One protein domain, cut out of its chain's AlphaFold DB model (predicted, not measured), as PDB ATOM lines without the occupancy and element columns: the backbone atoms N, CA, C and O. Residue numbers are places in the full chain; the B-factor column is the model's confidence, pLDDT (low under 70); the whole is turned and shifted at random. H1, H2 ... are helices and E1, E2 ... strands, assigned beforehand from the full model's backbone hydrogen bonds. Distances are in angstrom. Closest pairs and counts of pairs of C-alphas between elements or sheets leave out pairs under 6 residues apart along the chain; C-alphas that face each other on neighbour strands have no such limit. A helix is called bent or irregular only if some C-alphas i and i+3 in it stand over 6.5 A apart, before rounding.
ATOM      1  N   LEU A   6     -49.153   8.548   3.689       93.25
ATOM      2  CA  LEU A   6     -48.463   8.160   2.472       93.25
ATOM      3  C   LEU A   6     -49.480   8.199   1.336       93.25
ATOM      4  O   LEU A   6     -50.526   7.543   1.388       93.25
ATOM      5  N   CYS A   7     -49.142   8.951   0.301       93.06
ATOM      6  CA  CYS A   7     -49.887   9.028  -0.940       93.06
ATOM      7  C   CYS A   7     -49.044   8.501  -2.096       93.06
ATOM      8  O   CYS A   7     -47.816   8.483  -2.043       93.06
ATOM      9  N   LEU A   8     -49.722   8.089  -3.156       90.75
ATOM     10  CA  LEU A   8     -49.105   7.695  -4.404       90.75
ATOM     11  C   LEU A   8     -49.356   8.748  -5.456       90.75
ATOM     12  O   LEU A   8     -50.463   9.274  -5.592       90.75
ATOM     13  N   LEU A   9     -48.314   8.984  -6.222       89.62
ATOM     14  CA  LEU A   9     -48.360   9.669  -7.488       89.62
ATOM     15  C   LEU A   9     -47.977   8.651  -8.557       89.62
ATOM     16  O   LEU A   9     -46.953   7.983  -8.446       89.62
ATOM     17  N   GLU A  10     -48.787   8.539  -9.597       86.75
ATOM     18  CA  GLU A  10     -48.598   7.553 -10.653       86.75
ATOM     19  C   GLU A  10     -48.546   8.240 -12.013       86.75
ATOM     20  O   GLU A  10     -49.306   9.168 -12.288       86.75
ATOM     21  N   ASN A  11     -47.645   7.769 -12.868       85.56
ATOM     22  CA  ASN A  11     -47.648   8.087 -14.289       85.56
ATOM     23  C   ASN A  11     -47.578   6.792 -15.114       85.56
ATOM     24  O   ASN A  11     -47.696   5.682 -14.583       85.56
ATOM     25  N   GLU A  12     -47.419   6.913 -16.431       85.44
ATOM     26  CA  GLU A  12     -47.378   5.754 -17.329       85.44
ATOM     27  C   GLU A  12     -46.222   4.790 -17.013       85.44
ATOM     28  O   GLU A  12     -46.368   3.582 -17.185       85.44
ATOM     29  N   GLU A  13     -45.103   5.290 -16.486       88.44
ATOM     30  CA  GLU A  13     -43.869   4.515 -16.328       88.44
ATOM     31  C   GLU A  13     -43.580   4.076 -14.887       88.44
ATOM     32  O   GLU A  13     -42.814   3.131 -14.674       88.44
ATOM     33  N   ALA A  14     -44.135   4.754 -13.880       88.31
ATOM     34  CA  ALA A  14     -43.751   4.557 -12.486       88.31
ATOM     35  C   ALA A  14     -44.836   4.945 -11.471       88.31
ATOM     36  O   ALA A  14     -45.746   5.726 -11.751       88.31
ATOM     37  N   ILE A  15     -44.663   4.422 -10.255       88.69
ATOM     38  CA  ILE A  15     -45.337   4.881  -9.038       88.69
ATOM     39  C   ILE A  15     -44.307   5.542  -8.124       88.69
ATOM     40  O   ILE A  15     -43.222   5.005  -7.900       88.69
ATOM     41  N   PHE A  16     -44.674   6.684  -7.560       90.62
ATOM     42  CA  PHE A  16     -43.919   7.406  -6.551       90.62
ATOM     43  C   PHE A  16     -44.698   7.392  -5.243       90.62
ATOM     44  O   PHE A  16     -45.875   7.755  -5.210       90.62
ATOM     45  N   GLY A  17     -44.039   6.984  -4.167       92.19
ATOM     46  CA  GLY A  17     -44.568   7.160  -2.822       92.19
ATOM     47  C   GLY A  17     -44.170   8.532  -2.330       92.19
ATOM     48  O   GLY A  17     -42.993   8.878  -2.371       92.19
ATOM     49  N   VAL A  18     -45.133   9.310  -1.863       94.25
ATOM     50  CA  VAL A  18     -44.887  10.649  -1.342       94.25
ATOM     51  C   VAL A  18     -45.596  10.856  -0.018       94.25
ATOM     52  O   VAL A  18     -46.604  10.213   0.275       94.25
ATOM     53  N   THR A  19     -45.089  11.774   0.792       94.88
ATOM     54  CA  THR A  19     -45.782  12.207   2.006       94.88
ATOM     55  C   THR A  19     -45.610  13.703   2.219       94.88
ATOM     56  O   THR A  19     -44.608  14.287   1.803       94.88
ATOM     57  N   LEU A  20     -46.623  14.343   2.795       94.75
ATOM     58  CA  LEU A  20     -46.656  15.788   2.977       94.75
ATOM     59  C   LEU A  20     -45.637  16.214   4.042       94.75
ATOM     60  O   LEU A  20     -45.604  15.653   5.128       94.75
ATOM     61  N   MET A  21     -44.858  17.251   3.746       94.75
ATOM     62  CA  MET A  21     -43.909  17.868   4.685       94.75
ATOM     63  C   MET A  21     -44.381  19.240   5.166       94.75
ATOM     64  O   MET A  21     -44.125  19.643   6.300       94.75
ATOM     65  N   GLY A  22     -45.103  19.966   4.316       92.94
ATOM     66  CA  GLY A  22     -45.614  21.289   4.645       92.94
ATOM     67  C   GLY A  22     -46.560  21.828   3.585       92.94
ATOM     68  O   GLY A  22     -46.664  21.300   2.476       92.94
ATOM     69  N   SER A  23     -47.280  22.892   3.930       91.88
ATOM     70  CA  SER A  23     -48.165  23.583   2.995       91.88
ATOM     71  C   SER A  23     -48.277  25.060   3.339       91.88
ATOM     72  O   SER A  23     -48.110  25.445   4.494       91.88
ATOM     73  N   ASN A  24     -48.622  25.872   2.349       89.38
ATOM     74  CA  ASN A  24     -49.075  27.244   2.548       89.38
ATOM     75  C   ASN A  24     -50.385  27.462   1.779       89.38
ATOM     76  O   ASN A  24     -51.024  26.494   1.373       89.38
ATOM     77  N   SER A  25     -50.810  28.710   1.584       89.12
ATOM     78  CA  SER A  25     -52.062  29.029   0.884       89.12
ATOM     79  C   SER A  25     -52.108  28.568  -0.578       89.12
ATOM     80  O   SER A  25     -53.203  28.386  -1.104       89.12
ATOM     81  N   GLN A  26     -50.958  28.362  -1.227       90.62
ATOM     82  CA  GLN A  26     -50.864  28.087  -2.665       90.62
ATOM     83  C   GLN A  26     -50.290  26.706  -2.984       90.62
ATOM     84  O   GLN A  26     -50.700  26.089  -3.964       90.62
ATOM     85  N   ASN A  27     -49.371  26.197  -2.162       92.06
ATOM     86  CA  ASN A  27     -48.579  25.014  -2.482       92.06
ATOM     87  C   ASN A  27     -48.601  23.967  -1.363       92.06
ATOM     88  O   ASN A  27     -48.766  24.279  -0.176       92.06
ATOM     89  N   PHE A  28     -48.391  22.722  -1.776       93.12
ATOM     90  CA  PHE A  28     -47.954  21.607  -0.950       93.12
ATOM     91  C   PHE A  28     -46.481  21.311  -1.237       93.12
ATOM     92  O   PHE A  28     -46.009  21.488  -2.358       93.12
ATOM     93  N   TRP A  29     -45.775  20.823  -0.222       93.81
ATOM     94  CA  TRP A  29     -44.444  20.247  -0.365       93.81
ATOM     95  C   TRP A  29     -44.497  18.804   0.080       93.81
ATOM     96  O   TRP A  29     -44.831  18.523   1.235       93.81
ATOM     97  N   VAL A  30     -44.190  17.901  -0.841       94.56
ATOM     98  CA  VAL A  30     -44.247  16.462  -0.611       94.56
ATOM     99  C   VAL A  30     -42.853  15.870  -0.761       94.56
ATOM    100  O   VAL A  30     -42.150  16.156  -1.728       94.56
ATOM    101  N   LEU A  31     -42.430  15.066   0.210       95.38
ATOM    102  CA  LEU A  31     -41.179  14.323   0.118       95.38
ATOM    103  C   LEU A  31     -41.393  13.089  -0.752       95.38
ATOM    104  O   LEU A  31     -42.318  12.316  -0.498       95.38
ATOM    105  N   ASN A  32     -40.497  12.868  -1.708       94.06
ATOM    106  CA  ASN A  32     -40.389  11.614  -2.436       94.06
ATOM    107  C   ASN A  32     -39.790  10.523  -1.545       94.06
ATOM    108  O   ASN A  32     -38.602  10.535  -1.216       94.06
ATOM    109  N   LEU A  33     -40.614   9.549  -1.174       92.50
ATOM    110  CA  LEU A  33     -40.180   8.370  -0.434       92.50
ATOM    111  C   LEU A  33     -39.475   7.362  -1.347       92.50
ATOM    112  O   LEU A  33     -38.685   6.547  -0.874       92.50
ATOM    113  N   GLY A  34     -39.739   7.416  -2.652       89.06
ATOM    114  CA  GLY A  34     -39.089   6.581  -3.647       89.06
ATOM    115  C   GLY A  34     -39.947   6.333  -4.880       89.06
ATOM    116  O   GLY A  34     -41.172   6.450  -4.846       89.06
ATOM    117  N   LYS A  35     -39.275   5.923  -5.960       88.19
ATOM    118  CA  LYS A  35     -39.864   5.565  -7.252       88.19
ATOM    119  C   LYS A  35     -39.783   4.059  -7.483       88.19
ATOM    120  O   LYS A  35     -38.713   3.467  -7.331       88.19
ATOM    121  N   ILE A  36     -40.875   3.467  -7.952       87.38
ATOM    122  CA  ILE A  36     -40.924   2.098  -8.467       87.38
ATOM    123  C   ILE A  36     -41.307   2.157  -9.948       87.38
ATOM    124  O   ILE A  36     -42.463   2.443 -10.268       87.38
ATOM    125  N   PRO A  37     -40.371   1.891 -10.873       89.06
ATOM    126  CA  PRO A  37     -40.699   1.736 -12.287       89.06
ATOM    127  C   PRO A  37     -41.633   0.538 -12.499       89.06
ATOM    128  O   PRO A  37     -41.339  -0.556 -12.014       89.06
ATOM    129  N   LYS A  38     -42.721   0.705 -13.259       88.25
ATOM    130  CA  LYS A  38     -43.717  -0.352 -13.524       88.25
ATOM    131  C   LYS A  38     -43.147  -1.546 -14.291       88.25
ATOM    132  O   LYS A  38     -43.611  -2.674 -14.162       88.25
ATOM    133  N   ASN A  39     -42.092  -1.310 -15.067       88.12
ATOM    134  CA  ASN A  39     -41.359  -2.354 -15.778       88.12
ATOM    135  C   ASN A  39     -40.386  -3.151 -14.883       88.12
ATOM    136  O   ASN A  39     -39.787  -4.117 -15.360       88.12
ATOM    137  N   SER A  40     -40.211  -2.772 -13.611       88.56
ATOM    138  CA  SER A  40     -39.279  -3.442 -12.703       88.56
ATOM    139  C   SER A  40     -39.860  -4.744 -12.125       88.56
ATOM    140  O   SER A  40     -41.074  -4.857 -11.931       88.56
ATOM    141  N   PRO A  41     -39.011  -5.734 -11.785       85.12
ATOM    142  CA  PRO A  41     -39.446  -6.912 -11.036       85.12
ATOM    143  C   PRO A  41     -40.078  -6.549  -9.688       85.12
ATOM    144  O   PRO A  41     -41.059  -7.166  -9.285       85.12
ATOM    145  N   ASP A  42     -39.550  -5.517  -9.023       82.75
ATOM    146  CA  ASP A  42     -40.072  -5.016  -7.751       82.75
ATOM    147  C   ASP A  42     -41.537  -4.598  -7.879       82.75
ATOM    148  O   ASP A  42     -42.355  -4.989  -7.051       82.75
ATOM    149  N   PHE A  43     -41.903  -3.891  -8.950       85.00
ATOM    150  CA  PHE A  43     -43.296  -3.522  -9.185       85.00
ATOM    151  C   PHE A  43     -44.216  -4.742  -9.199       85.00
ATOM    152  O   PHE A  43     -45.194  -4.771  -8.466       85.00
ATOM    153  N   ARG A  44     -43.865  -5.795  -9.946       80.81
ATOM    154  CA  ARG A  44     -44.675  -7.024 -10.014       80.81
ATOM    155  C   ARG A  44     -44.744  -7.767  -8.680       80.81
ATOM    156  O   ARG A  44     -45.753  -8.398  -8.388       80.81
ATOM    157  N   ASN A  45     -43.674  -7.699  -7.890       79.62
ATOM    158  CA  ASN A  45     -43.591  -8.361  -6.590       79.62
ATOM    159  C   ASN A  45     -44.443  -7.659  -5.525       79.62
ATOM    160  O   ASN A  45     -45.040  -8.328  -4.680       79.62
ATOM    161  N   TYR A  46     -44.490  -6.326  -5.548       79.38
ATOM    162  CA  TYR A  46     -45.199  -5.543  -4.537       79.38
ATOM    163  C   TYR A  46     -46.614  -5.133  -5.004       79.38
ATOM    164  O   TYR A  46     -47.520  -5.068  -4.184       79.38
ATOM    165  N   PHE A  47     -46.870  -4.937  -6.300       76.44
ATOM    166  CA  PHE A  47     -48.123  -4.406  -6.870       76.44
ATOM    167  C   PHE A  47     -48.763  -5.421  -7.830       76.44
ATOM    168  O   PHE A  47     -48.710  -5.279  -9.051       76.44
ATOM    169  N   LEU A  48     -49.346  -6.483  -7.261       68.38
ATOM    170  CA  LEU A  48     -50.075  -7.507  -8.017       68.38
ATOM    171  C   LEU A  48     -51.273  -6.884  -8.761       68.38
ATOM    172  O   LEU A  48     -52.043  -6.128  -8.176       68.38
ATOM    173  N   GLU A  49     -51.431  -7.230 -10.043       61.81
ATOM    174  CA  GLU A  49     -52.576  -6.842 -10.891       61.81
ATOM    175  C   GLU A  49     -52.797  -5.324 -11.058       61.81
ATOM    176  O   GLU A  49     -53.930  -4.889 -11.244       61.81
ATOM    177  N   ASP A  50     -51.737  -4.512 -10.964       60.28
ATOM    178  CA  ASP A  50     -51.794  -3.036 -11.006       60.28
ATOM    179  C   ASP A  50     -52.692  -2.409  -9.916       60.28
ATOM    180  O   ASP A  50     -52.945  -1.200  -9.895       60.28
ATOM    181  N   ASN A  51     -53.145  -3.214  -8.952       64.62
ATOM    182  CA  ASN A  51     -54.018  -2.781  -7.882       64.62
ATOM    183  C   ASN A  51     -53.190  -2.464  -6.642       64.62
ATOM    184  O   ASN A  51     -52.625  -3.332  -5.972       64.62
ATOM    185  N   PHE A  52     -53.140  -1.180  -6.306       69.25
ATOM    186  CA  PHE A  52     -52.661  -0.780  -4.996       69.25
ATOM    187  C   PHE A  52     -53.729  -1.074  -3.928       69.25
ATOM    188  O   PHE A  52     -54.872  -0.610  -4.020       69.25
ATOM    189  N   ASP A  53     -53.339  -1.854  -2.927       73.69
ATOM    190  CA  ASP A  53     -54.199  -2.353  -1.860       73.69
ATOM    191  C   ASP A  53     -53.644  -1.875  -0.518       73.69
ATOM    192  O   ASP A  53     -52.527  -2.218  -0.128       73.69
ATOM    193  N   LEU A  54     -54.464  -1.095   0.194       65.31
ATOM    194  CA  LEU A  54     -54.166  -0.525   1.512       65.31
ATOM    195  C   LEU A  54     -53.715  -1.598   2.524       65.31
ATOM    196  O   LEU A  54     -52.952  -1.306   3.447       65.31
ATOM    197  N   ASN A  55     -54.183  -2.837   2.353       73.19
ATOM    198  CA  ASN A  55     -53.931  -3.951   3.263       73.19
ATOM    199  C   ASN A  55     -52.800  -4.876   2.795       73.19
ATOM    200  O   ASN A  55     -52.472  -5.838   3.488       73.19
ATOM    201  N   ASN A  56     -52.175  -4.606   1.647       83.19
ATOM    202  CA  ASN A  56     -51.135  -5.470   1.112       83.19
ATOM    203  C   ASN A  56     -49.836  -5.336   1.926       83.19
ATOM    204  O   ASN A  56     -49.147  -4.312   1.895       83.19
ATOM    205  N   GLU A  57     -49.476  -6.396   2.652       84.00
ATOM    206  CA  GLU A  57     -48.287  -6.435   3.512       84.00
ATOM    207  C   GLU A  57     -46.980  -6.207   2.743       84.00
ATOM    208  O   GLU A  57     -46.076  -5.549   3.258       84.00
ATOM    209  N   ASN A  58     -46.887  -6.668   1.493       85.25
ATOM    210  CA  ASN A  58     -45.702  -6.484   0.656       85.25
ATOM    211  C   ASN A  58     -45.526  -5.006   0.259       85.25
ATOM    212  O   ASN A  58     -44.412  -4.480   0.322       85.25
ATOM    213  N   GLN A  59     -46.617  -4.308  -0.083       85.44
ATOM    214  CA  GLN A  59     -46.596  -2.862  -0.364       85.44
ATOM    215  C   GLN A  59     -46.242  -2.069   0.898       85.44
ATOM    216  O   GLN A  59     -45.392  -1.175   0.863       85.44
ATOM    217  N   ASN A  60     -46.838  -2.438   2.033       86.56
ATOM    218  CA  ASN A  60     -46.542  -1.837   3.332       86.56
ATOM    219  C   ASN A  60     -45.066  -2.013   3.722       86.56
ATOM    220  O   ASN A  60     -44.408  -1.050   4.132       86.56
ATOM    221  N   TRP A  61     -44.522  -3.219   3.548       89.12
ATOM    222  CA  TRP A  61     -43.117  -3.525   3.803       89.12
ATOM    223  C   TRP A  61     -42.180  -2.699   2.920       89.12
ATOM    224  O   TRP A  61     -41.224  -2.113   3.435       89.12
ATOM    225  N   TYR A  62     -42.473  -2.592   1.618       89.56
ATOM    226  CA  TYR A  62     -41.666  -1.800   0.690       89.56
ATOM    227  C   TYR A  62     -41.561  -0.342   1.154       89.56
ATOM    228  O   TYR A  62     -40.459   0.184   1.313       89.56
ATOM    229  N   TRP A  63     -42.692   0.304   1.452       89.94
ATOM    230  CA  TRP A  63     -42.680   1.704   1.875       89.94
ATOM    231  C   TRP A  63     -42.018   1.905   3.240       89.94
ATOM    232  O   TRP A  63     -41.286   2.877   3.418       89.94
ATOM    233  N   ASN A  64     -42.193   0.977   4.187       92.06
ATOM    234  CA  ASN A  64     -41.456   1.007   5.455       92.06
ATOM    235  C   ASN A  64     -39.938   0.931   5.237       92.06
ATOM    236  O   ASN A  64     -39.186   1.681   5.864       92.06
ATOM    237  N   LYS A  65     -39.481   0.069   4.321       91.62
ATOM    238  CA  LYS A  65     -38.066  -0.037   3.950       91.62
ATOM    239  C   LYS A  65     -37.549   1.265   3.336       91.62
ATOM    240  O   LYS A  65     -36.453   1.697   3.683       91.62
ATOM    241  N   MET A  66     -38.329   1.903   2.465       92.25
ATOM    242  CA  MET A  66     -37.947   3.171   1.839       92.25
ATOM    243  C   MET A  66     -37.854   4.322   2.850       92.25
ATOM    244  O   MET A  66     -36.849   5.029   2.867       92.25
ATOM    245  N   ILE A  67     -38.830   4.445   3.754       94.31
ATOM    246  CA  ILE A  67     -38.809   5.429   4.849       94.31
ATOM    247  C   ILE A  67     -37.597   5.204   5.758       94.31
ATOM    248  O   ILE A  67     -36.841   6.135   6.024       94.31
ATOM    249  N   THR A  68     -37.356   3.958   6.175       94.88
ATOM    250  CA  THR A  68     -36.201   3.602   7.018       94.88
ATOM    251  C   THR A  68     -34.886   3.984   6.343       94.88
ATOM    252  O   THR A  68     -33.994   4.544   6.976       94.88
ATOM    253  N   LYS A  69     -34.774   3.728   5.035       93.81
ATOM    254  CA  LYS A  69     -33.594   4.090   4.250       93.81
ATOM    255  C   LYS A  69     -33.368   5.604   4.234       93.81
ATOM    256  O   LYS A  69     -32.223   6.026   4.380       93.81
ATOM    257  N   ILE A  70     -34.420   6.408   4.081       94.44
ATOM    258  CA  ILE A  70     -34.325   7.875   4.155       94.44
ATOM    259  C   ILE A  70     -33.799   8.291   5.520       94.44
ATOM    260  O   ILE A  70     -32.770   8.954   5.594       94.44
ATOM    261  N   ILE A  71     -34.448   7.831   6.591       94.94
ATOM    262  CA  ILE A  71     -34.102   8.224   7.959       94.94
ATOM    263  C   ILE A  71     -32.634   7.914   8.282       94.94
ATOM    264  O   ILE A  71     -31.955   8.704   8.927       94.94
ATOM    265  N   GLN A  72     -32.120   6.781   7.802       94.62
ATOM    266  CA  GLN A  72     -30.773   6.316   8.140       94.62
ATOM    267  C   GLN A  72     -29.666   6.825   7.215       94.62
ATOM    268  O   GLN A  72     -28.501   6.822   7.613       94.62
ATOM    269  N   SER A  73     -29.983   7.174   5.965       93.75
ATOM    270  CA  SER A  73     -28.957   7.390   4.935       93.75
ATOM    271  C   SER A  73     -29.150   8.629   4.070       93.75
ATOM    272  O   SER A  73     -28.299   8.888   3.218       93.75
ATOM    273  N   CYS A  74     -30.209   9.416   4.286       92.62
ATOM    274  CA  CYS A  74     -30.386  10.681   3.583       92.62
ATOM    275  C   CYS A  74     -29.278  11.670   3.956       92.62
ATOM    276  O   CYS A  74     -29.047  11.938   5.130       92.62
ATOM    277  N   GLN A  75     -28.561  12.166   2.944       91.69
ATOM    278  CA  GLN A  75     -27.468  13.138   3.101       91.69
ATOM    279  C   GLN A  75     -27.794  14.487   2.457       91.69
ATOM    280  O   GLN A  75     -27.160  15.486   2.772       91.69
ATOM    281  N   GLU A  76     -28.752  14.512   1.533       90.75
ATOM    282  CA  GLU A  76     -29.125  15.690   0.760       90.75
ATOM    283  C   GLU A  76     -30.589  15.572   0.335       90.75
ATOM    284  O   GLU A  76     -31.055  14.476   0.003       90.75
ATOM    285  N   ILE A  77     -31.282  16.712   0.334       92.06
ATOM    286  CA  ILE A  77     -32.631  16.869  -0.204       92.06
ATOM    287  C   ILE A  77     -32.631  18.062  -1.143       92.06
ATOM    288  O   ILE A  77     -32.365  19.194  -0.732       92.06
ATOM    289  N   GLU A  78     -32.970  17.800  -2.398       90.44
ATOM    290  CA  GLU A  78     -33.163  18.830  -3.406       90.44
ATOM    291  C   GLU A  78     -34.628  19.273  -3.411       90.44
ATOM    292  O   GLU A  78     -35.537  18.442  -3.363       90.44
ATOM    293  N   VAL A  79     -34.867  20.585  -3.452       90.38
ATOM    294  CA  VAL A  79     -36.218  21.121  -3.641       90.38
ATOM    295  C   VAL A  79     -36.460  21.277  -5.134       90.38
ATOM    296  O   VAL A  79     -35.716  21.990  -5.805       90.38
ATOM    297  N   ILE A  80     -37.497  20.619  -5.645       90.19
ATOM    298  CA  ILE A  80     -37.843  20.623  -7.067       90.19
ATOM    299  C   ILE A  80     -39.239  21.210  -7.284       90.19
ATOM    300  O   ILE A  80     -40.151  20.987  -6.490       90.19
ATOM    301  N   ASP A  81     -39.420  21.918  -8.397       87.75
ATOM    302  CA  ASP A  81     -40.665  22.638  -8.714       87.75
ATOM    303  C   ASP A  81     -41.498  21.973  -9.825       87.75
ATOM    304  O   ASP A  81     -42.517  22.513 -10.255       87.75
ATOM    305  N   SER A  82     -41.067  20.812 -10.329       84.19
ATOM    306  CA  SER A  82     -41.753  20.098 -11.409       84.19
ATOM    307  C   SER A  82     -41.706  18.590 -11.215       84.19
ATOM    308  O   SER A  82     -40.682  18.025 -10.836       84.19
ATOM    309  N   LEU A  83     -42.820  17.943 -11.561       82.94
ATOM    310  CA  LEU A  83     -42.967  16.492 -11.550       82.94
ATOM    311  C   LEU A  83     -42.007  15.788 -12.508       82.94
ATOM    312  O   LEU A  83     -41.532  14.695 -12.222       82.94
ATOM    313  N   GLU A  84     -41.721  16.418 -13.644       80.69
ATOM    314  CA  GLU A  84     -40.826  15.876 -14.672       80.69
ATOM    315  C   GLU A  84     -39.386  15.748 -14.164       80.69
ATOM    316  O   GLU A  84     -38.632  14.893 -14.625       80.69
ATOM    317  N   ASN A  85     -39.032  16.557 -13.163       81.81
ATOM    318  CA  ASN A  85     -37.720  16.555 -12.527       81.81
ATOM    319  C   ASN A  85     -37.652  15.604 -11.324       81.81
ATOM    320  O   ASN A  85     -36.601  15.507 -10.697       81.81
ATOM    321  N   LEU A  86     -38.747  14.913 -10.983       81.75
ATOM    322  CA  LEU A  86     -38.789  13.991  -9.854       81.75
ATOM    323  C   LEU A  86     -37.912  12.770 -10.149       81.75
ATOM    324  O   LEU A  86     -38.228  11.930 -11.000       81.75
ATOM    325  N   THR A  87     -36.788  12.671  -9.444       77.38
ATOM    326  CA  THR A  87     -35.808  11.613  -9.680       77.38
ATOM    327  C   THR A  87     -36.071  10.390  -8.792       77.38
ATOM    328  O   THR A  87     -37.104  10.252  -8.136       77.38
ATOM    329  N   ASN A  88     -35.120   9.449  -8.776       65.81
ATOM    330  CA  ASN A  88     -35.109   8.338  -7.820       65.81
ATOM    331  C   ASN A  88     -34.622   8.757  -6.419       65.81
ATOM    332  O   ASN A  88     -34.576   7.909  -5.525       65.81
ATOM    333  N   LYS A  89     -34.174  10.006  -6.244       74.44
ATOM    334  CA  LYS A  89     -33.649  10.526  -4.980       74.44
ATOM    335  C   LYS A  89     -34.770  11.069  -4.088       74.44
ATOM    336  O   LYS A  89     -35.937  11.134  -4.472       74.44
ATOM    337  N   TRP A  90     -34.387  11.413  -2.863       88.12
ATOM    338  CA  TRP A  90     -35.241  11.923  -1.793       88.12
ATOM    339  C   TRP A  90     -35.568  13.406  -1.993       88.12
ATOM    340  O   TRP A  90     -35.228  14.250  -1.169       88.12
ATOM    341  N   ASP A  91     -36.185  13.714  -3.130       91.75
ATOM    342  CA  ASP A  91     -36.486  15.081  -3.548       91.75
ATOM    343  C   ASP A  91     -37.715  15.619  -2.799       91.75
ATOM    344  O   ASP A  91     -38.676  14.888  -2.531       91.75
ATOM    345  N   LEU A  92     -37.707  16.912  -2.483       93.88
ATOM    346  CA  LEU A  92     -38.856  17.629  -1.941       93.88
ATOM    347  C   LEU A  92     -39.568  18.363  -3.081       93.88
ATOM    348  O   LEU A  92     -39.126  19.416  -3.535       93.88
ATOM    349  N   LEU A  93     -40.690  17.814  -3.530       92.88
ATOM    350  CA  LEU A  93     -41.468  18.364  -4.632       92.88
ATOM    351  C   LEU A  93     -42.433  19.442  -4.138       92.88
ATOM    352  O   LEU A  93     -43.326  19.169  -3.330       92.88
ATOM    353  N   LYS A  94     -42.296  20.650  -4.683       92.62
ATOM    354  CA  LYS A  94     -43.292  21.716  -4.592       92.62
ATOM    355  C   LYS A  94     -44.376  21.481  -5.639       92.62
ATOM    356  O   LYS A  94     -44.096  21.354  -6.828       92.62
ATOM    357  N   ILE A  95     -45.627  21.443  -5.198       90.81
ATOM    358  CA  ILE A  95     -46.779  21.243  -6.072       90.81
ATOM    359  C   ILE A  95     -47.906  22.211  -5.719       90.81
ATOM    360  O   ILE A  95     -48.175  22.473  -4.546       90.81
ATOM    361  N   SER A  96     -48.583  22.742  -6.736       91.38
ATOM    362  CA  SER A  96     -49.767  23.580  -6.536       91.38
ATOM    363  C   SER A  96     -50.861  22.796  -5.810       91.38
ATOM    364  O   SER A  96     -51.090  21.613  -6.086       91.38
ATOM    365  N   ARG A  97     -51.595  23.465  -4.915       89.31
ATOM    366  CA  ARG A  97     -52.771  22.875  -4.256       89.31
ATOM    367  C   ARG A  97     -53.827  22.393  -5.250       89.31
ATOM    368  O   ARG A  97     -54.500  21.406  -4.970       89.31
ATOM    369  N   GLU A  98     -53.948  23.044  -6.404       88.38
ATOM    370  CA  GLU A  98     -54.882  22.647  -7.469       88.38
ATOM    371  C   GLU A  98     -54.533  21.274  -8.059       88.38
ATOM    372  O   GLU A  98     -55.416  20.510  -8.441       88.38
ATOM    373  N   SER A  99     -53.248  20.918  -8.070       85.38
ATOM    374  CA  SER A  99     -52.765  19.634  -8.577       85.38
ATOM    375  C   SER A  99     -52.848  18.513  -7.539       85.38
ATOM    376  O   SER A  99     -52.512  17.379  -7.849       85.38
ATOM    377  N   ALA A 100     -53.320  18.771  -6.316       75.88
ATOM    378  CA  ALA A 100     -53.363  17.758  -5.261       75.88
ATOM    379  C   ALA A 100     -54.344  16.603  -5.527       75.88
ATOM    380  O   ALA A 100     -54.215  15.540  -4.922       75.88
ATOM    381  N   GLY A 101     -55.300  16.786  -6.444       80.44
ATOM    382  CA  GLY A 101     -56.230  15.734  -6.860       80.44
ATOM    383  C   GLY A 101     -55.565  14.546  -7.566       80.44
ATOM    384  O   GLY A 101     -56.201  13.507  -7.708       80.44
ATOM    385  N   ILE A 102     -54.297  14.669  -7.982       84.75
ATOM    386  CA  ILE A 102     -53.547  13.583  -8.634       84.75
ATOM    387  C   ILE A 102     -53.003  12.549  -7.640       84.75
ATOM    388  O   ILE A 102     -52.540  11.487  -8.051       84.75
ATOM    389  N   PHE A 103     -53.023  12.856  -6.341       89.25
ATOM    390  CA  PHE A 103     -52.509  11.958  -5.319       89.25
ATOM    391  C   PHE A 103     -53.581  10.990  -4.846       89.25
ATOM    392  O   PHE A 103     -54.661  11.379  -4.398       89.25
ATOM    393  N   ARG A 104     -53.236   9.707  -4.858       89.81
ATOM    394  CA  ARG A 104     -54.070   8.640  -4.321       89.81
ATOM    395  C   ARG A 104     -53.619   8.308  -2.905       89.81
ATOM    396  O   ARG A 104     -52.443   8.046  -2.679       89.81
ATOM    397  N   PHE A 105     -54.537   8.309  -1.942       88.94
ATOM    398  CA  PHE A 105     -54.219   7.856  -0.587       88.94
ATOM    399  C   PHE A 105     -53.763   6.394  -0.598       88.94
ATOM    400  O   PHE A 105     -54.363   5.566  -1.290       88.94
ATOM    401  N   ALA A 106     -52.714   6.101   0.174       87.69
ATOM    402  CA  ALA A 106     -52.140   4.772   0.247       87.69
ATOM    403  C   ALA A 106     -52.086   4.159   1.645       87.69
ATOM    404  O   ALA A 106     -52.377   2.983   1.788       87.69
ATOM    405  N   ARG A 107     -51.694   4.894   2.682       90.12
ATOM    406  CA  ARG A 107     -51.820   4.433   4.077       90.12
ATOM    407  C   ARG A 107     -51.474   5.553   5.038       90.12
ATOM    408  O   ARG A 107     -50.898   6.563   4.642       90.12
ATOM    409  N   TYR A 108     -51.711   5.309   6.318       90.75
ATOM    410  CA  TYR A 108     -51.127   6.125   7.370       90.75
ATOM    411  C   TYR A 108     -49.677   5.721   7.665       90.75
ATOM    412  O   TYR A 108     -49.317   4.536   7.664       90.75
ATOM    413  N   LEU A 109     -48.858   6.732   7.929       91.06
ATOM    414  CA  LEU A 109     -47.561   6.628   8.581       91.06
ATOM    415  C   LEU A 109     -47.759   6.755  10.092       91.06
ATOM    416  O   LEU A 109     -48.661   7.456  10.551       91.06
ATOM    417  N   SER A 110     -46.913   6.086  10.872       90.31
ATOM    418  CA  SER A 110     -46.904   6.329  12.318       90.31
ATOM    419  C   SER A 110     -46.419   7.750  12.620       90.31
ATOM    420  O   SER A 110     -45.600   8.298  11.880       90.31
ATOM    421  N   ASN A 111     -46.875   8.320  13.739       89.31
ATOM    422  CA  ASN A 111     -46.426   9.645  14.183       89.31
ATOM    423  C   ASN A 111     -44.894   9.704  14.337       89.31
ATOM    424  O   ASN A 111     -44.278  10.696  13.960       89.31
ATOM    425  N   TYR A 112     -44.274   8.612  14.793       91.38
ATOM    426  CA  TYR A 112     -42.817   8.476  14.876       91.38
ATOM    427  C   TYR A 112     -42.141   8.588  13.505       91.38
ATOM    428  O   TYR A 112     -41.233   9.391  13.333       91.38
ATOM    429  N   GLN A 113     -42.630   7.854  12.499       93.12
ATOM    430  CA  GLN A 113     -42.061   7.903  11.148       93.12
ATOM    431  C   GLN A 113     -42.133   9.300  10.537       93.12
ATOM    432  O   GLN A 113     -41.169   9.734   9.914       93.12
ATOM    433  N   ILE A 114     -43.261  10.001  10.684       94.25
ATOM    434  CA  ILE A 114     -43.377  11.353  10.131       94.25
ATOM    435  C   ILE A 114     -42.525  12.356  10.913       94.25
ATOM    436  O   ILE A 114     -41.911  13.213  10.288       94.25
ATOM    437  N   SER A 115     -42.406  12.223  12.239       93.69
ATOM    438  CA  SER A 115     -41.505  13.065  13.036       93.69
ATOM    439  C   SER A 115     -40.043  12.888  12.614       93.69
ATOM    440  O   SER A 115     -39.371  13.882  12.337       93.69
ATOM    441  N   ASP A 116     -39.578  11.645  12.464       94.94
ATOM    442  CA  ASP A 116     -38.210  11.354  12.018       94.94
ATOM    443  C   ASP A 116     -37.956  11.877  10.596       94.94
ATOM    444  O   ASP A 116     -36.908  12.462  10.315       94.94
ATOM    445  N   LEU A 117     -38.926  11.707   9.687       95.94
ATOM    446  CA  LEU A 117     -38.837  12.264   8.337       95.94
ATOM    447  C   LEU A 117     -38.751  13.792   8.377       95.94
ATOM    448  O   LEU A 117     -37.851  14.349   7.759       95.94
ATOM    449  N   LEU A 118     -39.630  14.474   9.118       95.69
ATOM    450  CA  LEU A 118     -39.608  15.933   9.256       95.69
ATOM    451  C   LEU A 118     -38.272  16.430   9.813       95.69
ATOM    452  O   LEU A 118     -37.765  17.443   9.340       95.69
ATOM    453  N   GLU A 119     -37.680  15.724  10.776       95.38
ATOM    454  CA  GLU A 119     -36.366  16.062  11.322       95.38
ATOM    455  C   GLU A 119     -35.256  15.944  10.275       95.38
ATOM    456  O   GLU A 119     -34.484  16.890  10.085       95.38
ATOM    457  N   VAL A 120     -35.200  14.816   9.567       95.62
ATOM    458  CA  VAL A 120     -34.222  14.588   8.497       95.62
ATOM    459  C   VAL A 120     -34.385  15.637   7.404       95.62
ATOM    460  O   VAL A 120     -33.404  16.274   7.018       95.62
ATOM    461  N   VAL A 121     -35.619  15.882   6.955       95.31
ATOM    462  CA  VAL A 121     -35.883  16.881   5.920       95.31
ATOM    463  C   VAL A 121     -35.497  18.270   6.394       95.31
ATOM    464  O   VAL A 121     -34.747  18.961   5.708       95.31
ATOM    465  N   HIS A 122     -35.941  18.673   7.583       94.62
ATOM    466  CA  HIS A 122     -35.606  19.972   8.149       94.62
ATOM    467  C   HIS A 122     -34.092  20.190   8.197       94.62
ATOM    468  O   HIS A 122     -33.632  21.278   7.859       94.62
ATOM    469  N   ASN A 123     -33.311  19.188   8.595       94.00
ATOM    470  CA  ASN A 123     -31.860  19.311   8.718       94.00
ATOM    471  C   ASN A 123     -31.142  19.441   7.368       94.00
ATOM    472  O   ASN A 123     -30.085  20.069   7.319       94.00
ATOM    473  N   LEU A 124     -31.711  18.885   6.295       94.38
ATOM    474  CA  LEU A 124     -31.061  18.795   4.986       94.38
ATOM    475  C   LEU A 124     -31.533  19.840   3.972       94.38
ATOM    476  O   LEU A 124     -30.799  20.144   3.034       94.38
ATOM    477  N   ILE A 125     -32.723  20.419   4.144       92.25
ATOM    478  CA  ILE A 125     -33.200  21.474   3.243       92.25
ATOM    479  C   ILE A 125     -32.440  22.796   3.454       92.25
ATOM    480  O   ILE A 125     -32.130  23.170   4.595       92.25
ATOM    481  N   PRO A 126     -32.202  23.576   2.383       86.12
ATOM    482  CA  PRO A 126     -31.620  24.908   2.496       86.12
ATOM    483  C   PRO A 126     -32.458  25.831   3.393       86.12
ATOM    484  O   PRO A 126     -33.647  26.049   3.160       86.12
ATOM    485  N   LYS A 127     -31.836  26.421   4.421       88.38
ATOM    486  CA  LYS A 127     -32.531  27.262   5.421       88.38
ATOM    487  C   LYS A 127     -33.060  28.589   4.875       88.38
ATOM    488  O   LYS A 127     -33.889  29.225   5.510       88.38
ATOM    489  N   ASN A 128     -32.578  29.010   3.711       84.50
ATOM    490  CA  ASN A 128     -33.082  30.174   2.986       84.50
ATOM    491  C   ASN A 128     -34.367  29.876   2.192       84.50
ATOM    492  O   ASN A 128     -34.939  30.798   1.615       84.50
ATOM    493  N   HIS A 129     -34.814  28.619   2.137       84.69
ATOM    494  CA  HIS A 129     -36.033  28.241   1.439       84.69
ATOM    495  C   HIS A 129     -37.278  28.547   2.284       84.69
ATOM    496  O   HIS A 129     -37.306  28.271   3.482       84.69
ATOM    497  N   GLU A 130     -38.351  29.041   1.653       85.06
ATOM    498  CA  GLU A 130     -39.601  29.439   2.333       85.06
ATOM    499  C   GLU A 130     -40.252  28.314   3.159       85.06
ATOM    500  O   GLU A 130     -40.937  28.562   4.148       85.06
ATOM    501  N   ILE A 131     -40.015  27.064   2.762       89.75
ATOM    502  CA  ILE A 131     -40.604  25.875   3.378       89.75
ATOM    503  C   ILE A 131     -39.863  25.431   4.646       89.75
ATOM    504  O   ILE A 131     -40.407  24.657   5.432       89.75
ATOM    505  N   ALA A 132     -38.638  25.920   4.869       90.69
ATOM    506  CA  ALA A 132     -37.791  25.436   5.953       90.69
ATOM    507  C   ALA A 132     -38.398  25.687   7.335       90.69
ATOM    508  O   ALA A 132     -38.406  24.780   8.168       90.69
ATOM    509  N   THR A 133     -38.972  26.874   7.545       90.44
ATOM    510  CA  THR A 133     -39.662  27.224   8.793       90.44
ATOM    511  C   THR A 133     -40.882  26.337   9.026       90.44
ATOM    512  O   THR A 133     -41.025  25.774  10.101       90.44
ATOM    513  N   VAL A 134     -41.713  26.125   7.998       91.06
ATOM    514  CA  VAL A 134     -42.937  25.311   8.105       91.06
ATOM    515  C   VAL A 134     -42.619  23.861   8.477       91.06
ATOM    516  O   VAL A 134     -43.302  23.275   9.311       91.06
ATOM    517  N   ILE A 135     -41.581  23.271   7.876       92.31
ATOM    518  CA  ILE A 135     -41.153  21.905   8.208       92.31
ATOM    519  C   ILE A 135     -40.596  21.856   9.637       92.31
ATOM    520  O   ILE A 135     -40.892  20.913  10.370       92.31
ATOM    521  N   GLY A 136     -39.838  22.878  10.050       91.06
ATOM    522  CA  GLY A 136     -39.357  23.019  11.427       91.06
ATOM    523  C   GLY A 136     -40.496  23.071  12.450       91.06
ATOM    524  O   GLY A 136     -40.482  22.305  13.412       91.06
ATOM    525  N   ASP A 137     -41.512  23.900  12.207       90.00
ATOM    526  CA  ASP A 137     -42.684  24.037  13.079       90.00
ATOM    527  C   ASP A 137     -43.481  22.725  13.155       90.00
ATOM    528  O   ASP A 137     -43.820  22.257  14.243       90.00
ATOM    529  N   ASN A 138     -43.721  22.081  12.006       88.56
ATOM    530  CA  ASN A 138     -44.397  20.785  11.946       88.56
ATOM    531  C   ASN A 138     -43.647  19.702  12.734       88.56
ATOM    532  O   ASN A 138     -44.287  18.882  13.393       88.56
ATOM    533  N   ASN A 139     -42.311  19.697  12.679       88.25
ATOM    534  CA  ASN A 139     -41.486  18.750  13.430       88.25
ATOM    535  C   ASN A 139     -41.685  18.913  14.944       88.25
ATOM    536  O   ASN A 139     -41.880  17.925  15.646       88.25
ATOM    537  N   ILE A 140     -41.679  20.155  15.441       88.06
ATOM    538  CA  ILE A 140     -41.889  20.452  16.866       88.06
ATOM    539  C   ILE A 140     -43.269  19.960  17.308       88.06
ATOM    540  O   ILE A 140     -43.363  19.172  18.245       88.06
ATOM    541  N   VAL A 141     -44.322  20.342  16.578       86.31
ATOM    542  CA  VAL A 141     -45.701  19.944  16.901       86.31
ATOM    543  C   VAL A 141     -45.849  18.421  16.950       86.31
ATOM    544  O   VAL A 141     -46.483  17.895  17.861       86.31
ATOM    545  N   TYR A 142     -45.261  17.693  15.997       84.06
ATOM    546  CA  TYR A 142     -45.347  16.231  15.997       84.06
ATOM    547  C   TYR A 142     -44.570  15.581  17.144       84.06
ATOM    548  O   TYR A 142     -45.046  14.583  17.685       84.06
ATOM    549  N   LYS A 143     -43.417  16.133  17.539       86.56
ATOM    550  CA  LYS A 143     -42.672  15.647  18.710       86.56
ATOM    551  C   LYS A 143     -43.468  15.837  19.997       86.56
ATOM    552  O   LYS A 143     -43.551  14.897  20.783       86.56
ATOM    553  N   ASP A 144     -44.109  16.989  20.169       86.88
ATOM    554  CA  ASP A 144     -44.948  17.260  21.339       86.88
ATOM    555  C   ASP A 144     -46.141  16.288  21.405       86.88
ATOM    556  O   ASP A 144     -46.361  15.642  22.426       86.88
ATOM    557  N   LEU A 145     -46.836  16.062  20.280       83.62
ATOM    558  CA  LEU A 145     -47.952  15.105  20.199       83.62
ATOM    559  C   LEU A 145     -47.557  13.652  20.515       83.62
ATOM    560  O   LEU A 145     -48.405  12.861  20.935       83.62
ATOM    561  N   ILE A 146     -46.304  13.273  20.252       87.38
ATOM    562  CA  ILE A 146     -45.773  11.951  20.598       87.38
ATOM    563  C   ILE A 146     -45.500  11.855  22.099       87.38
ATOM    564  O   ILE A 146     -45.798  10.823  22.683       87.38
ATOM    565  N   LEU A 147     -44.929  12.902  22.702       77.88
ATOM    566  CA  LEU A 147     -44.577  12.929  24.125       77.88
ATOM    567  C   LEU A 147     -45.801  13.039  25.044       77.88
ATOM    568  O   LEU A 147     -45.741  12.590  26.187       77.88
ATOM    569  N   ASP A 148     -46.891  13.625  24.548       72.81
ATOM    570  CA  ASP A 148     -48.164  13.738  25.263       72.81
ATOM    571  C   ASP A 148     -48.989  12.428  25.277       72.81
ATOM    572  O   ASP A 148     -49.993  12.354  25.991       72.81
ATOM    573  N   ASN A 149     -48.590  11.399  24.508       55.00
ATOM    574  CA  ASN A 149     -49.216  10.063  24.465       55.00
ATOM    575  C   ASN A 149     -48.371   8.990  25.163       55.00
ATOM    576  O   ASN A 149     -48.988   8.026  25.673       55.00
TER     577      ASN A 149
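What this domain is: This is residues 6 to 149 of the 149 residues of an uncharacterized protein of Spiroplasma sabaudiense Ar-1343 (UniProt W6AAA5). A strongly twisted wall of five antiparallel strands has three longer helices over one face: H2 slants over E3 and E2, and the hairpin H4 and H5 crosses over E2. The short H3 is on the opposite face, and H1 only grazes the sheet beside the start of H2. The 144 printed residues hold five named helices and five named strands in the order E1 E2 E3 H1 H2 E4 H3 E5 H4 H5; the sheet's order is E4 E3 E2 E1 E5, and the class is mixed. The whole is compact, with a radius of gyration of the C-alphas of 14.9 A and spans of 41 by 35 by 28 A.

How they stand to each other: The sheet runs E4, residues 92 to 96, E3, 27 to 37, E2, 14 to 23, E1, 6 to 10, and E5, 104 to 108. E1, E2 and E3 form a meander, each strand the antiparallel neighbour of the one before. Within hydrogen-bond range are N 30 and O 93 of E3 and E4, 2.9 A, N 33 and O 17 of E3 and E2, 2.7 A, N 7 and O 18 of E1 and E2, 2.8 A, and N 8 and O 104 of E1 and E5, 2.8 A. H2, residues 57 to 73, has a height over the sheet of 9.3 A; its closest C-alphas to E3 are Met 66 and Leu 33, 6.1 A. H4, residues 111 to 124, and H5, residues 131 to 147, form a helical hairpin on the same face, at a shallow tilt of 32 degrees, only just short of steep; their closest C-alphas are Leu 118 and Asn 139, 5.4 A. The closest C-alphas of H5 and E2 are Ile 135 and Gly 22, 5.7 A. H2 touches H4 with residues 67 to 71 alone, closest at the C-alphas of Ile 71 and Leu 117, 6.2 A. H3, residues 97 to 102, is on the opposite face, which gives three layers, helices on both faces of a sheet. H1, residues 41 to 46, touches H2, the closest C-alphas being Tyr 46 and Gln 59, 5.2 A. Every O i to N i+4 pair is within range in H1, H2, H4 and H5; H3 has 0 of 2, with 2 of 3 O i to N i+3 pairs.

Where its parts are: E3 is 26.5 A long and bends by 68 degrees at residue 33; E2 is 24.9 A and bends by 57 degrees at residue 20. E1 begins at C-alpha 6, (-48.463, 8.160, 2.472). H5 is 24.8 A long, H2 23.8 A and H4 20.1 A; H5 ends at C-alpha 147, (-44.577, 12.929, 24.125). H3 is irregular: C-alphas 98 and 101 are 7.1 A apart.

The domain as a whole: The two C-alphas farthest apart are those of Asn 39 and Asp 148, 44.6 A. The printed part has no cut. The link from H2 to E4, 18 residues, is long; its residues 79 to 80 pair, parallel, with residues 92 to 93 of E4. The mean pLDDT of the printed part is 87.4; residues 48 to 52, 54, 88 and 149 are under 70.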